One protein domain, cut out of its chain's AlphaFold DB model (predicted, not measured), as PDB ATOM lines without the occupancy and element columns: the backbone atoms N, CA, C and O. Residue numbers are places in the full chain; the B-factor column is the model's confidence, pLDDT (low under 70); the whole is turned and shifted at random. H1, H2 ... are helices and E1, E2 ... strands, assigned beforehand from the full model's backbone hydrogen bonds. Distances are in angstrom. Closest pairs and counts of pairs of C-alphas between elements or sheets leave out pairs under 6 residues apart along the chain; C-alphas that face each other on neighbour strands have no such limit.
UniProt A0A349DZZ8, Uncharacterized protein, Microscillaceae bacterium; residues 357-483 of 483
ATOM      1  N   GLY A 357      53.857   9.741  46.716       63.03
ATOM      2  CA  GLY A 357      54.197   9.462  48.112       63.03
ATOM      3  C   GLY A 357      54.282  10.721  48.979       63.03
ATOM      4  O   GLY A 357      53.855  10.682  50.131       63.03
ATOM      5  N   ASP A 358      54.720  11.844  48.400       75.25
ATOM      6  CA  ASP A 358      54.906  13.128  49.096       75.25
ATOM      7  C   ASP A 358      53.623  13.982  49.137       75.25
ATOM      8  O   ASP A 358      53.621  15.139  49.579       75.25
ATOM      9  N   LEU A 359      52.505  13.433  48.656       83.81
ATOM     10  CA  LEU A 359      51.197  14.055  48.800       83.81
ATOM     11  C   LEU A 359      50.641  13.788  50.200       83.81
ATOM     12  O   LEU A 359      50.599  12.655  50.683       83.81
ATOM     13  N   SER A 360      50.161  14.847  50.841       86.69
ATOM     14  CA  SER A 360      49.360  14.743  52.057       86.69
ATOM     15  C   SER A 360      48.055  13.997  51.778       86.69
ATOM     16  O   SER A 360      47.562  13.970  50.650       86.69
ATOM     17  N   GLU A 361      47.438  13.432  52.814       84.31
ATOM     18  CA  GLU A 361      46.161  12.723  52.653       84.31
ATOM     19  C   GLU A 361      45.051  13.626  52.086       84.31
ATOM     20  O   GLU A 361      44.226  13.158  51.305       84.31
ATOM     21  N   ASN A 362      45.077  14.935  52.373       83.75
ATOM     22  CA  ASN A 362      44.145  15.895  51.773       83.75
ATOM     23  C   ASN A 362      44.368  16.045  50.262       83.75
ATOM     24  O   ASN A 362      43.408  16.087  49.501       83.75
ATOM     25  N   GLU A 363      45.624  16.120  49.822       88.25
ATOM     26  CA  GLU A 363      45.970  16.218  48.403       88.25
ATOM     27  C   GLU A 363      45.611  14.934  47.653       88.25
ATOM     28  O   GLU A 363      45.011  15.003  46.582       88.25
ATOM     29  N   LYS A 364      45.899  13.764  48.236       87.69
ATOM     30  CA  LYS A 364      45.484  12.473  47.669       87.69
ATOM     31  C   LYS A 364      43.966  12.401  47.540       87.69
ATOM     32  O   LYS A 364      43.467  12.066  46.472       87.69
ATOM     33  N   TRP A 365      43.241  12.802  48.586       86.44
ATOM     34  CA  TRP A 365      41.782  12.844  48.564       86.44
ATOM     35  C   TRP A 365      41.240  13.740  47.446       86.44
ATOM     36  O   TRP A 365      40.312  13.338  46.748       86.44
ATOM     37  N   VAL A 366      41.827  14.929  47.244       87.94
ATOM     38  CA  VAL A 366      41.453  15.825  46.136       87.94
ATOM     39  C   VAL A 366      41.692  15.148  44.791       87.94
ATOM     40  O   VAL A 366      40.788  15.142  43.961       87.94
ATOM     41  N   LEU A 367      42.869  14.553  44.573       88.81
ATOM     42  CA  LEU A 367      43.173  13.866  43.317       88.81
ATOM     43  C   LEU A 367      42.199  12.721  43.036       88.81
ATOM     44  O   LEU A 367      41.726  12.621  41.908       88.81
ATOM     45  N   GLU A 368      41.835  11.927  44.049       86.81
ATOM     46  CA  GLU A 368      40.801  10.887  43.934       86.81
ATOM     47  C   GLU A 368      39.475  11.463  43.406       86.81
ATOM     48  O   GLU A 368      38.856  10.853  42.536       86.81
ATOM     49  N   GLN A 369      39.065  12.661  43.855       85.44
ATOM     50  CA  GLN A 369      37.832  13.296  43.365       85.44
ATOM     51  C   GLN A 369      37.920  13.665  41.882       85.44
ATOM     52  O   GLN A 369      36.935  13.542  41.163       85.44
ATOM     53  N   PHE A 370      39.083  14.122  41.410       86.75
ATOM     54  CA  PHE A 370      39.249  14.553  40.021       86.75
ATOM     55  C   PHE A 370      39.473  13.403  39.030       86.75
ATOM     56  O   PHE A 370      39.358  13.646  37.828       86.75
ATOM     57  N   VAL A 371      39.789  12.179  39.476       85.38
ATOM     58  CA  VAL A 371      39.997  11.039  38.558       85.38
ATOM     59  C   VAL A 371      38.729  10.698  37.779       85.38
ATOM     60  O   VAL A 371      38.824  10.362  36.606       85.38
ATOM     61  N   LEU A 372      37.547  10.810  38.394       83.06
ATOM     62  CA  LEU A 372      36.273  10.521  37.719       83.06
ATOM     63  C   LEU A 372      35.607  11.770  37.124       83.06
ATOM     64  O   LEU A 372      34.483  11.696  36.627       83.06
ATOM     65  N   LEU A 373      36.291  12.917  37.160       87.12
ATOM     66  CA  LEU A 373      35.837  14.128  36.489       87.12
ATOM     67  C   LEU A 373      36.445  14.200  35.084       87.12
ATOM     68  O   LEU A 373      37.612  13.862  34.901       87.12
ATOM     69  N   PRO A 374      35.703  14.676  34.079       80.44
ATOM     70  CA  PRO A 374      36.253  14.867  32.742       80.44
ATOM     71  C   PRO A 374      37.419  15.880  32.735       80.44
ATOM     72  O   PRO A 374      37.420  16.829  33.525       80.44
ATOM     73  N   PRO A 375      38.401  15.736  31.821       80.56
ATOM     74  CA  PRO A 375      39.621  16.549  31.776       80.56
ATOM     75  C   PRO A 375      39.408  17.946  31.156       80.56
ATOM     76  O   PRO A 375      40.166  18.368  30.276       80.56
ATOM     77  N   PHE A 376      38.390  18.685  31.601       79.19
ATOM     78  CA  PHE A 376      38.135  20.078  31.213       79.19
ATOM     79  C   PHE A 376      38.241  21.042  32.408       79.19
ATOM     80  O   PHE A 376      38.527  20.639  33.533       79.19
ATOM     81  N   GLU A 377      38.076  22.341  32.152       83.62
ATOM     82  CA  GLU A 377      38.130  23.401  33.170       83.62
ATOM     83  C   GLU A 377      36.844  23.454  34.013       83.62
ATOM     84  O   GLU A 377      35.744  23.639  33.494       83.62
ATOM     85  N   ILE A 378      36.983  23.298  35.331       87.69
ATOM     86  CA  ILE A 378      35.883  23.261  36.300       87.69
ATOM     87  C   ILE A 378      35.985  24.477  37.219       87.69
ATOM     88  O   ILE A 378      37.013  24.700  37.858       87.69
ATOM     89  N   GLU A 379      34.909  25.255  37.318       86.44
ATOM     90  CA  GLU A 379      34.827  26.398  38.231       86.44
ATOM     91  C   GLU A 379      34.861  25.943  39.693       86.44
ATOM     92  O   GLU A 379      34.149  25.019  40.100       86.44
ATOM     93  N   TRP A 380      35.645  26.640  40.522       84.00
ATOM     94  CA  TRP A 380      35.763  26.336  41.952       84.00
ATOM     95  C   TRP A 380      34.408  26.278  42.663       84.00
ATOM     96  O   TRP A 380      34.163  25.397  43.487       84.00
ATOM     97  N   ILE A 381      33.519  27.222  42.352       84.12
ATOM     98  CA  ILE A 381      32.204  27.329  42.993       84.12
ATOM     99  C   ILE A 381      31.367  26.077  42.717       84.12
ATOM    100  O   ILE A 381      30.667  25.601  43.616       84.12
ATOM    101  N   ASP A 382      31.469  25.525  41.512       88.31
ATOM    102  CA  ASP A 382      30.690  24.369  41.083       88.31
ATOM    103  C   ASP A 382      31.269  23.081  41.645       88.31
ATOM    104  O   ASP A 382      30.532  22.288  42.227       88.31
ATOM    105  N   LEU A 383      32.596  22.934  41.608       86.50
ATOM    106  CA  LEU A 383      33.284  21.825  42.265       86.50
ATOM    107  C   LEU A 383      32.960  21.781  43.763       86.50
ATOM    108  O   LEU A 383      32.595  20.739  44.304       86.50
ATOM    109  N   LYS A 384      33.017  22.934  44.439       83.69
ATOM    110  CA  LYS A 384      32.681  23.046  45.861       83.69
ATOM    111  C   LYS A 384      31.240  22.627  46.147       83.69
ATOM    112  O   LYS A 384      30.987  22.021  47.183       83.69
ATOM    113  N   LYS A 385      30.287  22.980  45.278       84.75
ATOM    114  CA  LYS A 385      28.886  22.553  45.409       84.75
ATOM    115  C   LYS A 385      28.746  21.048  45.166       84.75
ATOM    116  O   LYS A 385      28.074  20.394  45.956       84.75
ATOM    117  N   ALA A 386      29.413  20.508  44.147       85.88
ATOM    118  CA  ALA A 386      29.357  19.092  43.785       85.88
ATOM    119  C   ALA A 386      29.890  18.175  44.899       85.88
ATOM    120  O   ALA A 386      29.335  17.103  45.147       85.88
ATOM    121  N   LEU A 387      30.921  18.637  45.611       78.56
ATOM    122  CA  LEU A 387      31.552  17.942  46.735       78.56
ATOM    123  C   LEU A 387      30.738  17.967  48.039       78.56
ATOM    124  O   LEU A 387      31.103  17.270  48.987       78.56
ATOM    125  N   LYS A 388      29.653  18.753  48.141       70.69
ATOM    126  CA  LYS A 388      28.793  18.758  49.338       70.69
ATOM    127  C   LYS A 388      28.005  17.448  49.425       70.69
ATOM    128  O   LYS A 388      26.878  17.348  48.952       70.69
ATOM    129  N   LEU A 389      28.613  16.450  50.059       52.34
ATOM    130  CA  LEU A 389      27.977  15.188  50.429       52.34
ATOM    131  C   LEU A 389      26.838  15.424  51.447       52.34
ATOM    132  O   LEU A 389      26.924  16.349  52.264       52.34
ATOM    133  N   PRO A 390      25.772  14.599  51.434       43.41
ATOM    134  CA  PRO A 390      24.680  14.689  52.399       43.41
ATOM    135  C   PRO A 390      25.196  14.580  53.843       43.41
ATOM    136  O   PRO A 390      26.173  13.886  54.132       43.41
ATOM    137  N   ALA A 391      24.509  15.272  54.756       39.38
ATOM    138  CA  ALA A 391      24.928  15.625  56.120       39.38
ATOM    139  C   ALA A 391      25.324  14.468  57.075       39.38
ATOM    140  O   ALA A 391      25.679  14.728  58.223       39.38
ATOM    141  N   GLY A 392      25.313  13.207  56.631       42.22
ATOM    142  CA  GLY A 392      25.728  12.034  57.410       42.22
ATOM    143  C   GLY A 392      27.220  11.679  57.322       42.22
ATOM    144  O   GLY A 392      27.738  11.047  58.236       42.22
ATOM    145  N   LEU A 393      27.936  12.118  56.276       43.03
ATOM    146  CA  LEU A 393      29.380  11.854  56.093       43.03
ATOM    147  C   LEU A 393      30.279  13.020  56.557       43.03
ATOM    148  O   LEU A 393      31.506  12.920  56.559       43.03
ATOM    149  N   GLY A 394      29.670  14.124  57.001       41.16
ATOM    150  CA  GLY A 394      30.342  15.389  57.327       41.16
ATOM    151  C   GLY A 394      31.201  15.394  58.595       41.16
ATOM    152  O   GLY A 394      31.781  16.426  58.918       41.16
ATOM    153  N   LYS A 395      31.308  14.274  59.322       41.78
ATOM    154  CA  LYS A 395      32.196  14.170  60.495       41.78
ATOM    155  C   LYS A 395      33.608  13.677  60.173       41.78
ATOM    156  O   LYS A 395      34.448  13.737  61.064       41.78
ATOM    157  N   MET A 396      33.890  13.228  58.944       44.16
ATOM    158  CA  MET A 396      35.182  12.596  58.630       44.16
ATOM    159  C   MET A 396      36.019  13.298  57.549       44.16
ATOM    160  O   MET A 396      37.175  12.936  57.366       44.16
ATOM    161  N   LEU A 397      35.505  14.318  56.850       46.94
ATOM    162  CA  LEU A 397      36.229  14.938  55.732       46.94
ATOM    163  C   LEU A 397      36.211  16.472  55.800       46.94
ATOM    164  O   LEU A 397      35.180  17.106  55.611       46.94
ATOM    165  N   ILE A 398      37.398  17.012  56.095       53.91
ATOM    166  CA  ILE A 398      37.981  18.282  55.635       53.91
ATOM    167  C   ILE A 398      37.028  19.492  55.654       53.91
ATOM    168  O   ILE A 398      36.190  19.686  54.777       53.91
ATOM    169  N   GLY A 399      37.233  20.408  56.608       57.09
ATOM    170  CA  GLY A 399      36.620  21.738  56.526       57.09
ATOM    171  C   GLY A 399      37.013  22.443  55.219       57.09
ATOM    172  O   GLY A 399      38.137  22.283  54.757       57.09
ATOM    173  N   ASN A 400      36.119  23.266  54.650       60.03
ATOM    174  CA  ASN A 400      36.297  23.980  53.364       60.03
ATOM    175  C   ASN A 400      37.693  24.603  53.134       60.03
ATOM    176  O   ASN A 400      38.107  24.774  51.991       60.03
ATOM    177  N   ARG A 401      38.398  24.966  54.212       64.00
ATOM    178  CA  ARG A 401      39.749  25.530  54.191       64.00
ATOM    179  C   ARG A 401      40.821  24.518  53.754       64.00
ATOM    180  O   ARG A 401      41.619  24.844  52.887       64.00
ATOM    181  N   GLY A 402      40.784  23.286  54.268       73.31
ATOM    182  CA  GLY A 402      41.795  22.263  53.967       73.31
ATOM    183  C   GLY A 402      41.736  21.744  52.527       73.31
ATOM    184  O   GLY A 402      42.763  21.388  51.962       73.31
ATOM    185  N   PHE A 403      40.555  21.756  51.898       78.56
ATOM    186  CA  PHE A 403      40.425  21.392  50.481       78.56
ATOM    187  C   PHE A 403      41.010  22.459  49.558       78.56
ATOM    188  O   PHE A 403      41.690  22.136  48.590       78.56
ATOM    189  N   LEU A 404      40.756  23.736  49.859       81.25
ATOM    190  CA  LEU A 404      41.271  24.845  49.062       81.25
ATOM    191  C   LEU A 404      42.799  24.938  49.173       81.25
ATOM    192  O   LEU A 404      43.473  25.080  48.159       81.25
ATOM    193  N   GLU A 405      43.346  24.759  50.376       85.62
ATOM    194  CA  GLU A 405      44.796  24.660  50.589       85.62
ATOM    195  C   GLU A 405      45.405  23.487  49.800       85.62
ATOM    196  O   GLU A 405      46.452  23.642  49.170       85.62
ATOM    197  N   ALA A 406      44.725  22.336  49.754       87.44
ATOM    198  CA  ALA A 406      45.165  21.191  48.962       87.44
ATOM    199  C   ALA A 406      45.084  21.446  47.444       87.44
ATOM    200  O   ALA A 406      46.017  21.087  46.731       87.44
ATOM    201  N   LEU A 407      44.037  22.111  46.939       87.88
ATOM    202  CA  LEU A 407      43.945  22.536  45.533       87.88
ATOM    203  C   LEU A 407      45.095  23.471  45.144       87.88
ATOM    204  O   LEU A 407      45.718  23.297  44.093       87.88
ATOM    205  N   GLU A 408      45.384  24.465  45.983       87.19
ATOM    206  CA  GLU A 408      46.480  25.405  45.751       87.19
ATOM    207  C   GLU A 408      47.837  24.700  45.793       87.19
ATOM    208  O   GLU A 408      48.680  24.938  44.927       87.19
ATOM    209  N   SER A 409      48.032  23.795  46.754       87.94
ATOM    210  CA  SER A 409      49.244  22.985  46.853       87.94
ATOM    211  C   SER A 409      49.423  22.082  45.630       87.94
ATOM    212  O   SER A 409      50.475  22.113  44.997       87.94
ATOM    213  N   LEU A 410      48.382  21.359  45.204       88.31
ATOM    214  CA  LEU A 410      48.404  20.517  44.003       88.31
ATOM    215  C   LEU A 410      48.656  21.315  42.721       88.31
ATOM    216  O   LEU A 410      49.346  20.834  41.822       88.31
ATOM    217  N   THR A 411      48.136  22.542  42.638       86.50
ATOM    218  CA  THR A 411      48.407  23.451  41.515       86.50
ATOM    219  C   THR A 411      49.890  23.820  41.471       86.50
ATOM    220  O   THR A 411      50.530  23.684  40.425       86.50
ATOM    221  N   LYS A 412      50.465  24.202  42.622       81.56
ATOM    222  CA  LYS A 412      51.909  24.462  42.763       81.56
ATOM    223  C   LYS A 412      52.745  23.216  42.453       81.56
ATOM    224  O   LYS A 412      53.807  23.343  41.856       81.56
ATOM    225  N   LYS A 413      52.246  22.025  42.813       79.88
ATOM    226  CA  LYS A 413      52.855  20.710  42.530       79.88
ATOM    227  C   LYS A 413      52.722  20.246  41.083       79.88
ATOM    228  O   LYS A 413      53.252  19.202  40.734       79.88
ATOM    229  N   GLY A 414      52.041  21.004  40.224       77.06
ATOM    230  CA  GLY A 414      51.879  20.644  38.815       77.06
ATOM    231  C   GLY A 414      50.848  19.547  38.552       77.06
ATOM    232  O   GLY A 414      50.621  19.214  37.394       77.06
ATOM    233  N   TRP A 415      50.172  19.040  39.585       83.12
ATOM    234  CA  TRP A 415      49.093  18.064  39.431       83.12
ATOM    235  C   TRP A 415      47.839  18.687  38.826       83.12
ATOM    236  O   TRP A 415      47.160  18.059  38.019       83.12
ATOM    237  N   LEU A 416      47.541  19.935  39.194       86.44
ATOM    238  CA  LEU A 416      46.408  20.690  38.669       86.44
ATOM    239  C   LEU A 416      46.890  21.915  37.891       86.44
ATOM    240  O   LEU A 416      47.917  22.525  38.190       86.44
ATOM    241  N   THR A 417      46.116  22.298  36.881       82.94
ATOM    242  CA  THR A 417      46.251  23.605  36.233       82.94
ATOM    243  C   THR A 417      45.143  24.511  36.741       82.94
ATOM    244  O   THR A 417      44.001  24.071  36.852       82.94
ATOM    245  N   ARG A 418      45.479  25.766  37.039       82.62
ATOM    246  CA  ARG A 418      44.520  26.796  37.434       82.62
ATOM    247  C   ARG A 418      44.545  27.919  36.406       82.62
ATOM    248  O   ARG A 418      45.623  28.417  36.100       82.62
ATOM    249  N   ASP A 419      43.375  28.318  35.922       75.19
ATOM    250  CA  ASP A 419      43.181  29.544  35.140       75.19
ATOM    251  C   ASP A 419      42.114  30.381  35.850       75.19
ATOM    252  O   ASP A 419      40.943  29.992  35.917       75.19
ATOM    253  N   LYS A 420      42.538  31.498  36.454       79.00
ATOM    254  CA  LYS A 420      41.710  32.380  37.295       79.00
ATOM    255  C   LYS A 420      40.981  31.616  38.415       79.00
ATOM    256  O   LYS A 420      41.561  31.371  39.482       79.00
ATOM    257  N   THR A 421      39.714  31.268  38.193       79.94
ATOM    258  CA  THR A 421      38.812  30.570  39.125       79.94
ATOM    259  C   THR A 421      38.547  29.114  38.746       79.94
ATOM    260  O   THR A 421      37.916  28.388  39.519       79.94
ATOM    261  N   THR A 422      39.059  28.670  37.598       84.00
ATOM    262  CA  THR A 422      38.889  27.309  37.089       84.00
ATOM    263  C   THR A 422      40.082  26.424  37.422       84.00
ATOM    264  O   THR A 422      41.227  26.879  37.459       84.00
ATOM    265  N   TYR A 423      39.804  25.139  37.636       87.44
ATOM    266  CA  TYR A 423      40.790  24.081  37.815       87.44
ATOM    267  C   TYR A 423      40.618  23.021  36.734       87.44
ATOM    268  O   TYR A 423      39.500  22.632  36.407       87.44
ATOM    269  N   LYS A 424      41.730  22.516  36.208       86.31
ATOM    270  CA  LYS A 424      41.760  21.432  35.229       86.31
ATOM    271  C   LYS A 424      42.705  20.342  35.705       86.31
ATOM    272  O   LYS A 424      43.872  20.625  35.997       86.31
ATOM    273  N   PHE A 425      42.221  19.103  35.708       86.50
ATOM    274  CA  PHE A 425      43.077  17.934  35.863       86.50
ATOM    275  C   PHE A 425      43.385  17.350  34.485       86.50
ATOM    276  O   PHE A 425      42.487  17.050  33.703       86.50
ATOM    277  N   HIS A 426      44.667  17.288  34.129       79.00
ATOM    278  CA  HIS A 426      45.063  16.861  32.791       79.00
ATOM    279  C   HIS A 426      44.834  15.352  32.629       79.00
ATOM    280  O   HIS A 426      45.262  14.592  33.491       79.00
ATOM    281  N   GLY A 427      44.250  14.906  31.510       75.44
ATOM    282  CA  GLY A 427      43.898  13.489  31.302       75.44
ATOM    283  C   GLY A 427      45.069  12.516  31.494       75.44
ATOM    284  O   GLY A 427      44.927  11.467  32.102       75.44
ATOM    285  N   VAL A 428      46.273  12.912  31.078       73.38
ATOM    286  CA  VAL A 428      47.496  12.119  31.305       73.38
ATOM    287  C   VAL A 428      47.815  11.937  32.801       73.38
ATOM    288  O   VAL A 428      48.220  10.858  33.220       73.38
ATOM    289  N   LEU A 429      47.614  12.975  33.619       79.75
ATOM    290  CA  LEU A 429      47.820  12.893  35.067       79.75
ATOM    291  C   LEU A 429      46.661  12.164  35.760       79.75
ATOM    292  O   LEU A 429      46.897  11.478  36.747       79.75
ATOM    293  N   GLN A 430      45.436  12.263  35.229       81.06
ATOM    294  CA  GLN A 430      44.292  11.464  35.685       81.06
ATOM    295  C   GLN A 430      44.568   9.973  35.555       81.06
ATOM    296  O   GLN A 430      44.367   9.240  36.516       81.06
ATOM    297  N   GLU A 431      45.059   9.536  34.397       74.88
ATOM    298  CA  GLU A 431      45.356   8.125  34.170       74.88
ATOM    299  C   GLU A 431      46.520   7.625  35.033       74.88
ATOM    300  O   GLU A 431      46.455   6.528  35.590       74.88
ATOM    301  N   ALA A 432      47.556   8.449  35.224       77.25
ATOM    302  CA  ALA A 432      48.623   8.130  36.166       77.25
ATOM    303  C   ALA A 432      48.066   7.957  37.590       77.25
ATOM    304  O   ALA A 432      48.285   6.928  38.226       77.25
ATOM    305  N   THR A 433      47.282   8.923  38.074       81.31
ATOM    306  CA  THR A 433      46.636   8.875  39.394       81.31
ATOM    307  C   THR A 433      45.695   7.685  39.541       81.31
ATOM    308  O   THR A 433      45.688   7.043  40.590       81.31
ATOM    309  N   HIS A 434      44.932   7.360  38.497       78.38
ATOM    310  CA  HIS A 434      44.082   6.179  38.461       78.38
ATOM    311  C   HIS A 434      44.897   4.910  38.715       78.38
ATOM    312  O   HIS A 434      44.541   4.120  39.586       78.38
ATOM    313  N   TYR A 435      46.025   4.745  38.024       76.50
ATOM    314  CA  TYR A 435      46.902   3.602  38.242       76.50
ATOM    315  C   TYR A 435      47.465   3.580  39.674       76.50
ATOM    316  O   TYR A 435      47.408   2.554  40.350       76.50
ATOM    317  N   PHE A 436      47.969   4.714  40.172       77.31
ATOM    318  CA  PHE A 436      48.571   4.795  41.508       77.31
ATOM    319  C   PHE A 436      47.585   4.520  42.649       77.31
ATOM    320  O   PHE A 436      47.967   3.955  43.675       77.31
ATOM    321  N   PHE A 437      46.320   4.907  42.485       80.69
ATOM    322  CA  PHE A 437      45.269   4.703  43.481       80.69
ATOM    323  C   PHE A 437      44.279   3.606  43.098       80.69
ATOM    324  O   PHE A 437      43.215   3.531  43.712       80.69
ATOM    325  N   ARG A 438      44.630   2.733  42.144       80.50
ATOM    326  CA  ARG A 438      43.731   1.738  41.543       80.50
ATOM    327  C   ARG A 438      42.859   1.023  42.573       80.50
ATOM    328  O   ARG A 438      41.645   1.138  42.516       80.50
ATOM    329  N   PHE A 439      43.468   0.397  43.580       81.75
ATOM    330  CA  PHE A 439      42.725  -0.338  44.611       81.75
ATOM    331  C   PHE A 439      41.791   0.546  45.451       81.75
ATOM    332  O   PHE A 439      40.710   0.110  45.834       81.75
ATOM    333  N   LYS A 440      42.189   1.789  45.758       83.50
ATOM    334  CA  LYS A 440      41.350   2.723  46.527       83.50
ATOM    335  C   LYS A 440      40.173   3.226  45.697       83.50
ATOM    336  O   LYS A 440      39.081   3.384  46.237       83.50
ATOM    337  N   ILE A 441      40.410   3.491  44.413       85.44
ATOM    338  CA  ILE A 441      39.390   3.976  43.486       85.44
ATOM    339  C   ILE A 441      38.406   2.852  43.173       85.44
ATOM    340  O   ILE A 441      37.215   3.063  43.344       85.44
ATOM    341  N   GLU A 442      38.879   1.647  42.843       84.06
ATOM    342  CA  GLU A 442      38.034   0.463  42.612       84.06
ATOM    343  C   GLU A 442      37.106   0.164  43.803       84.06
ATOM    344  O   GLU A 442      35.972  -0.257  43.615       84.06
ATOM    345  N   GLN A 443      37.535   0.427  45.041       85.00
ATOM    346  CA  GLN A 443      36.701   0.213  46.234       85.00
ATOM    347  C   GLN A 443      35.679   1.325  46.512       85.00
ATOM    348  O   GLN A 443      34.810   1.140  47.362       85.00
ATOM    349  N   ARG A 444      35.821   2.502  45.891       84.12
ATOM    350  CA  ARG A 444      35.052   3.716  46.232       84.12
ATOM    351  C   ARG A 444      34.508   4.447  45.005       84.12
ATOM    352  O   ARG A 444      34.124   5.615  45.111       84.12
ATOM    353  N   TRP A 445      34.547   3.813  43.835       85.44
ATOM    354  CA  TRP A 445      34.245   4.464  42.564       85.44
ATOM    355  C   TRP A 445      32.800   4.966  42.523       85.44
ATOM    356  O   TRP A 445      32.547   6.024  41.961       85.44
ATOM    357  N   ASP A 446      31.879   4.266  43.185       82.44
ATOM    358  CA  ASP A 446      30.471   4.622  43.353       82.44
ATOM    359  C   ASP A 446      30.303   5.975  44.067       82.44
ATOM    360  O   ASP A 446      29.604   6.875  43.590       82.44
ATOM    361  N   VAL A 447      31.016   6.166  45.180       82.50
ATOM    362  CA  VAL A 447      31.006   7.413  45.954       82.50
ATOM    363  C   VAL A 447      31.678   8.541  45.176       82.50
ATOM    364  O   VAL A 447      31.195   9.674  45.184       82.50
ATOM    365  N   LEU A 448      32.787   8.249  44.494       83.56
ATOM    366  CA  LEU A 448      33.498   9.230  43.674       83.56
ATOM    367  C   LEU A 448      32.654   9.655  42.456       83.56
ATOM    368  O   LEU A 448      32.608  10.840  42.118       83.56
ATOM    369  N   ALA A 449      31.920   8.726  41.838       86.56
ATOM    370  CA  ALA A 449      31.038   9.002  40.707       86.56
ATOM    371  C   ALA A 449      29.889   9.935  41.109       86.56
ATOM    372  O   ALA A 449      29.456  10.767  40.309       86.56
ATOM    373  N   GLN A 450      29.452   9.890  42.373       85.88
ATOM    374  CA  GLN A 450      28.432  10.804  42.883       85.88
ATOM    375  C   GLN A 450      28.855  12.279  42.787       85.88
ATOM    376  O   GLN A 450      28.004  13.139  42.557       85.88
ATOM    377  N   VAL A 451      30.150  12.592  42.915       87.00
ATOM    378  CA  VAL A 451      30.659  13.965  42.747       87.00
ATOM    379  C   VAL A 451      30.482  14.429  41.305       87.00
ATOM    380  O   VAL A 451      29.989  15.533  41.072       87.00
ATOM    381  N   ALA A 452      30.815  13.578  40.336       88.75
ATOM    382  CA  ALA A 452      30.608  13.862  38.921       88.75
ATOM    383  C   ALA A 452      29.112  14.014  38.590       88.75
ATOM    384  O   ALA A 452      28.728  14.981  37.936       88.75
ATOM    385  N   VAL A 453      28.246  13.143  39.121       88.56
ATOM    386  CA  VAL A 453      26.782  13.253  38.969       88.56
ATOM    387  C   VAL A 453      26.248  14.556  39.573       88.56
ATOM    388  O   VAL A 453      25.390  15.216  38.987       88.56
ATOM    389  N   ASN A 454      26.750  14.973  40.736       89.00
ATOM    390  CA  ASN A 454      26.356  16.247  41.339       89.00
ATOM    391  C   ASN A 454      26.815  17.434  40.486       89.00
ATOM    392  O   ASN A 454      26.049  18.375  40.287       89.00
ATOM    393  N   LEU A 455      28.041  17.385  39.959       89.69
ATOM    394  CA  LEU A 455      28.564  18.419  39.070       89.69
ATOM    395  C   LEU A 455      27.745  18.504  37.776       89.69
ATOM    396  O   LEU A 455      27.407  19.600  37.341       89.69
ATOM    397  N   GLN A 456      27.356  17.360  37.210       88.25
ATOM    398  CA  GLN A 456      26.463  17.295  36.057       88.25
ATOM    399  C   GLN A 456      25.136  18.004  36.341       88.25
ATOM    400  O   GLN A 456      24.722  18.843  35.547       88.25
ATOM    401  N   LYS A 457      24.491  17.721  37.481       85.19
ATOM    402  CA  LYS A 457      23.241  18.394  37.883       85.19
ATOM    403  C   LYS A 457      23.417  19.905  38.003       85.19
ATOM    404  O   LYS A 457      22.603  20.649  37.470       85.19
ATOM    405  N   ILE A 458      24.502  20.354  38.635       86.25
ATOM    406  CA  ILE A 458      24.823  21.782  38.758       86.25
ATOM    407  C   ILE A 458      24.971  22.427  37.377       86.25
ATOM    408  O   ILE A 458      24.501  23.540  37.167       86.25
ATOM    409  N   TYR A 459      25.610  21.744  36.430       83.19
ATOM    410  CA  TYR A 459      25.773  22.255  35.072       83.19
ATOM    411  C   TYR A 459      24.464  22.275  34.288       83.19
ATOM    412  O   TYR A 459      24.234  23.237  33.565       83.19
ATOM    413  N   LEU A 460      23.578  21.296  34.480       74.00
ATOM    414  CA  LEU A 460      22.222  21.346  33.928       74.00
ATOM    415  C   LEU A 460      21.444  22.550  34.488       74.00
ATOM    416  O   LEU A 460      20.947  23.359  33.715       74.00
ATOM    417  N   GLU A 461      21.448  22.752  35.811       76.06
ATOM    418  CA  GLU A 461      20.804  23.909  36.463       76.06
ATOM    419  C   GLU A 461      21.364  25.258  35.979       76.06
ATOM    420  O   GLU A 461      20.647  26.256  35.899       76.06
ATOM    421  N   GLN A 462      22.659  25.299  35.660       74.00
ATOM    422  CA  GLN A 462      23.347  26.475  35.123       74.00
ATOM    423  C   GLN A 462      23.266  26.599  33.607       74.00
ATOM    424  O   GLN A 462      23.854  27.532  33.055       74.00
ATOM    425  N   LYS A 463      22.563  25.686  32.934       62.88
ATOM    426  CA  LYS A 463      22.374  25.715  31.483       62.88
ATOM    427  C   LYS A 463      23.676  25.512  30.696       62.88
ATOM    428  O   LYS A 463      23.832  25.960  29.564       62.88
ATOM    429  N   ARG A 464      24.630  24.808  31.308       68.81
ATOM    430  CA  ARG A 464      25.934  24.395  30.767       68.81
ATOM    431  C   ARG A 464      25.848  22.967  30.225       68.81
ATOM    432  O   ARG A 464      26.512  22.042  30.699       68.81
ATOM    433  N   PHE A 465      24.954  22.763  29.260       64.94
ATOM    434  CA  PHE A 465      24.584  21.424  28.786       64.94
ATOM    435  C   PHE A 465      25.742  20.687  28.112       64.94
ATOM    436  O   PHE A 465      25.838  19.465  28.231       64.94
ATOM    437  N   SER A 466      26.645  21.411  27.438       65.75
ATOM    438  CA  SER A 466      27.803  20.806  26.773       65.75
ATOM    439  C   SER A 466      28.690  20.110  27.800       65.75
ATOM    440  O   SER A 466      29.021  18.934  27.650       65.75
ATOM    441  N   GLU A 467      29.024  20.803  28.885       77.06
ATOM    442  CA  GLU A 467      29.836  20.250  29.960       77.06
ATOM    443  C   GLU A 467      29.093  19.154  30.735       77.06
ATOM    444  O   GLU A 467      29.692  18.129  31.062       77.06
ATOM    445  N   ALA A 468      27.786  19.305  30.977       76.50
ATOM    446  CA  ALA A 468      26.976  18.261  31.610       76.50
ATOM    447  C   ALA A 468      26.970  16.953  30.796       76.50
ATOM    448  O   ALA A 468      27.044  15.854  31.355       76.50
ATOM    449  N   HIS A 469      26.918  17.049  29.467       72.56
ATOM    450  CA  HIS A 469      26.938  15.879  28.599       72.56
ATOM    451  C   HIS A 469      28.331  15.246  28.485       72.56
ATOM    452  O   HIS A 469      28.458  14.023  28.430       72.56
ATOM    453  N   GLN A 470      29.384  16.062  28.521       74.94
ATOM    454  CA  GLN A 470      30.753  15.565  28.643       74.94
ATOM    455  C   GLN A 470      30.937  14.739  29.920       74.94
ATOM    456  O   GLN A 470      31.528  13.662  29.854       74.94
ATOM    457  N   ILE A 471      30.388  15.198  31.052       83.62
ATOM    458  CA  ILE A 471      30.401  14.434  32.306       83.62
ATOM    459  C   ILE A 471      29.652  13.106  32.137       83.62
ATOM    460  O   ILE A 471      30.192  12.071  32.509       83.62
ATOM    461  N   ASP A 472      28.458  13.111  31.533       80.62
ATOM    462  CA  ASP A 472      27.667  11.894  31.279       80.62
ATOM    463  C   ASP A 472      28.448  10.831  30.496       80.62
ATOM    464  O   ASP A 472      28.524   9.665  30.887       80.62
ATOM    465  N   ARG A 473      29.043  11.236  29.369       74.69
ATOM    466  CA  ARG A 473      29.782  10.317  28.500       74.69
ATOM    467  C   ARG A 473      31.055   9.829  29.178       74.69
ATOM    468  O   ARG A 473      31.369   8.646  29.083       74.69
ATOM    469  N   TYR A 474      31.765  10.728  29.859       79.62
ATOM    470  CA  TYR A 474      32.957  10.370  30.614       79.62
ATOM    471  C   TYR A 474      32.619   9.353  31.705       79.62
ATOM    472  O   TYR A 474      33.252   8.306  31.768       79.62
ATOM    473  N   LEU A 475      31.551   9.584  32.474       81.81
ATOM    474  CA  LEU A 475      31.067   8.639  33.476       81.81
ATOM    475  C   LEU A 475      30.725   7.279  32.877       81.81
ATOM    476  O   LEU A 475      31.132   6.278  33.444       81.81
ATOM    477  N   LYS A 476      30.067   7.209  31.714       80.12
ATOM    478  CA  LYS A 476      29.794   5.927  31.036       80.12
ATOM    479  C   LYS A 476      31.071   5.164  30.677       80.12
ATOM    480  O   LYS A 476      31.138   3.960  30.895       80.12
ATOM    481  N   ILE A 477      32.085   5.854  30.150       74.75
ATOM    482  CA  ILE A 477      33.393   5.249  29.837       74.75
ATOM    483  C   ILE A 477      34.055   4.726  31.115       74.75
ATOM    484  O   ILE A 477      34.620   3.636  31.133       74.75
ATOM    485  N   VAL A 478      33.975   5.514  32.180       74.44
ATOM    486  CA  VAL A 478      34.590   5.212  33.465       74.44
ATOM    487  C   VAL A 478      33.846   4.088  34.196       74.44
ATOM    488  O   VAL A 478      34.496   3.236  34.784       74.44
ATOM    489  N   MET A 479      32.517   4.008  34.102       75.44
ATOM    490  CA  MET A 479      31.711   2.908  34.650       75.44
ATOM    491  C   MET A 479      32.076   1.572  34.004       75.44
ATOM    492  O   MET A 479      32.358   0.625  34.722       75.44
ATOM    493  N   ILE A 480      32.205   1.524  32.671       75.94
ATOM    494  CA  ILE A 480      32.651   0.317  31.941       75.94
ATOM    495  C   ILE A 480      34.030  -0.172  32.421       75.94
ATOM    496  O   ILE A 480      34.361  -1.341  32.267       75.94
ATOM    497  N   ARG A 481      34.864   0.719  32.970       74.31
ATOM    498  CA  ARG A 481      36.195   0.369  33.481       74.31
ATOM    499  C   ARG A 481      36.151  -0.308  34.862       74.31
ATOM    500  O   ARG A 481      37.104  -1.015  35.180       74.31
ATOM    501  N   TYR A 482      35.115  -0.074  35.676       75.31
ATOM    502  CA  TYR A 482      35.034  -0.559  37.067       75.31
ATOM    503  C   TYR A 482      33.872  -1.521  37.356       75.31
ATOM    504  O   TYR A 482      33.859  -2.123  38.431       75.31
ATOM    505  N   GLU A 483      32.910  -1.641  36.440       64.88
ATOM    506  CA  GLU A 483      31.948  -2.752  36.365       64.88
ATOM    507  C   GLU A 483      32.595  -3.976  35.707       64.88
ATOM    508  O   GLU A 483      32.369  -5.098  36.220       64.88
TER     509      GLU A 483
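What this domain is: This is residues 357 to 483 of the 483 residues of an uncharacterized protein of Microscillaceae bacterium (UniProt A0A349DZZ8). In a rounded, mostly helical body, H1 runs into the middle, with H3 crossing it and H4 packing on its end at Val 371, while a small two-stranded hairpin, E1 and E2, sits by the end of H3, where E1 comes closest to it. The long helical hairpin H6 and H7, its helices side by side, makes one end of the body, H2 packs on H6, and residues 390 to 396 stick out as a loop. The printed part has 127 residues, with seven named helices and two named strands in the order H1 H2 H3 E1 E2 H4 H5 H6 H7; the sheet E1 - E2 is antiparallel. The class is mostly helix, and the whole is compact, with a radius of gyration of the C-alphas of 13.7 A and spans of 37 by 33 by 32 A.

Where its parts are: Strand E1 is residues 416 to 419, 10.1 A long, and E2 is residues 422 to 425, 10.3 A long. Before them come H1, residues 361 to 371, 15.5 A, beginning at C-alpha 361 (46.161, 12.723, 52.653); H2, residues 380 to 386, 9.8 A; and H3, residues 400 to 412, 18.9 A. After them come H4, residues 427 to 436, 14.2 A; H5, residues 438 to 442, 5.9 A; H6, residues 445 to 461, 24.4 A; and H7, residues 465 to 482, 25.7 A, ending at C-alpha 482 (35.034, -0.559, 37.067).

How they stand to each other: E1 and E2 are a hairpin, antiparallel at 153 degrees, with N 417 and O 424 2.9 A apart and N 424 and O 417 2.8 A apart, within hydrogen-bond range. Residues 378 to 379 pair antiparallel with residues 422 to 423 of E2. The closest C-alphas of H3 and E1, those of Leu 410 and Leu 416, are 5.7 A apart. H3 touches H1 about perpendicular, at 75 degrees, closest at the C-alphas of Glu 363 and Ala 406, 5.1 A. H4 touches H1 at a steep tilt of 56 degrees, opposite ways, closest at the C-alphas of Val 371 and Gln 430, 5.2 A. H1 and H6 only just touch, with 3 pairs of C-alphas within 8 A, the closest being Gln 369 and Leu 448, 6.0 A; H6 does so with residues 448 to 451 alone. H6 touches H2 with residues 451 to 458 alone, at a steep tilt of 64 degrees, closest at the C-alphas of Ala 386 and Asn 454, 4.8 A. H6 and H7 are a helical hairpin at a shallow tilt of 13 degrees, closest at the C-alphas of Gln 456 and Ala 468, 4.6 A. H5 is close to H1 but not clearly touching it, with the C-alphas of Glu 368 and Ile 441 7.1 A apart, their closest. H1 and H7 are apart. Each O i to N i+4 pair is within hydrogen-bond range in H1, H2, H4, H5 and H7, against 8 of 9 in H3 and 11 of 13 in H6.

The domain as a whole: The two C-alphas farthest apart, those of Gly 357 and Lys 463, are 39.4 A apart. The printed part has no cut and ends at residue 483, the chain's last. The link from H2 to H3, 13 residues, is long. The mean pLDDT of the printed part is 77.9; residues 357, 389 to 401, 463 to 466 and 483 are under 70.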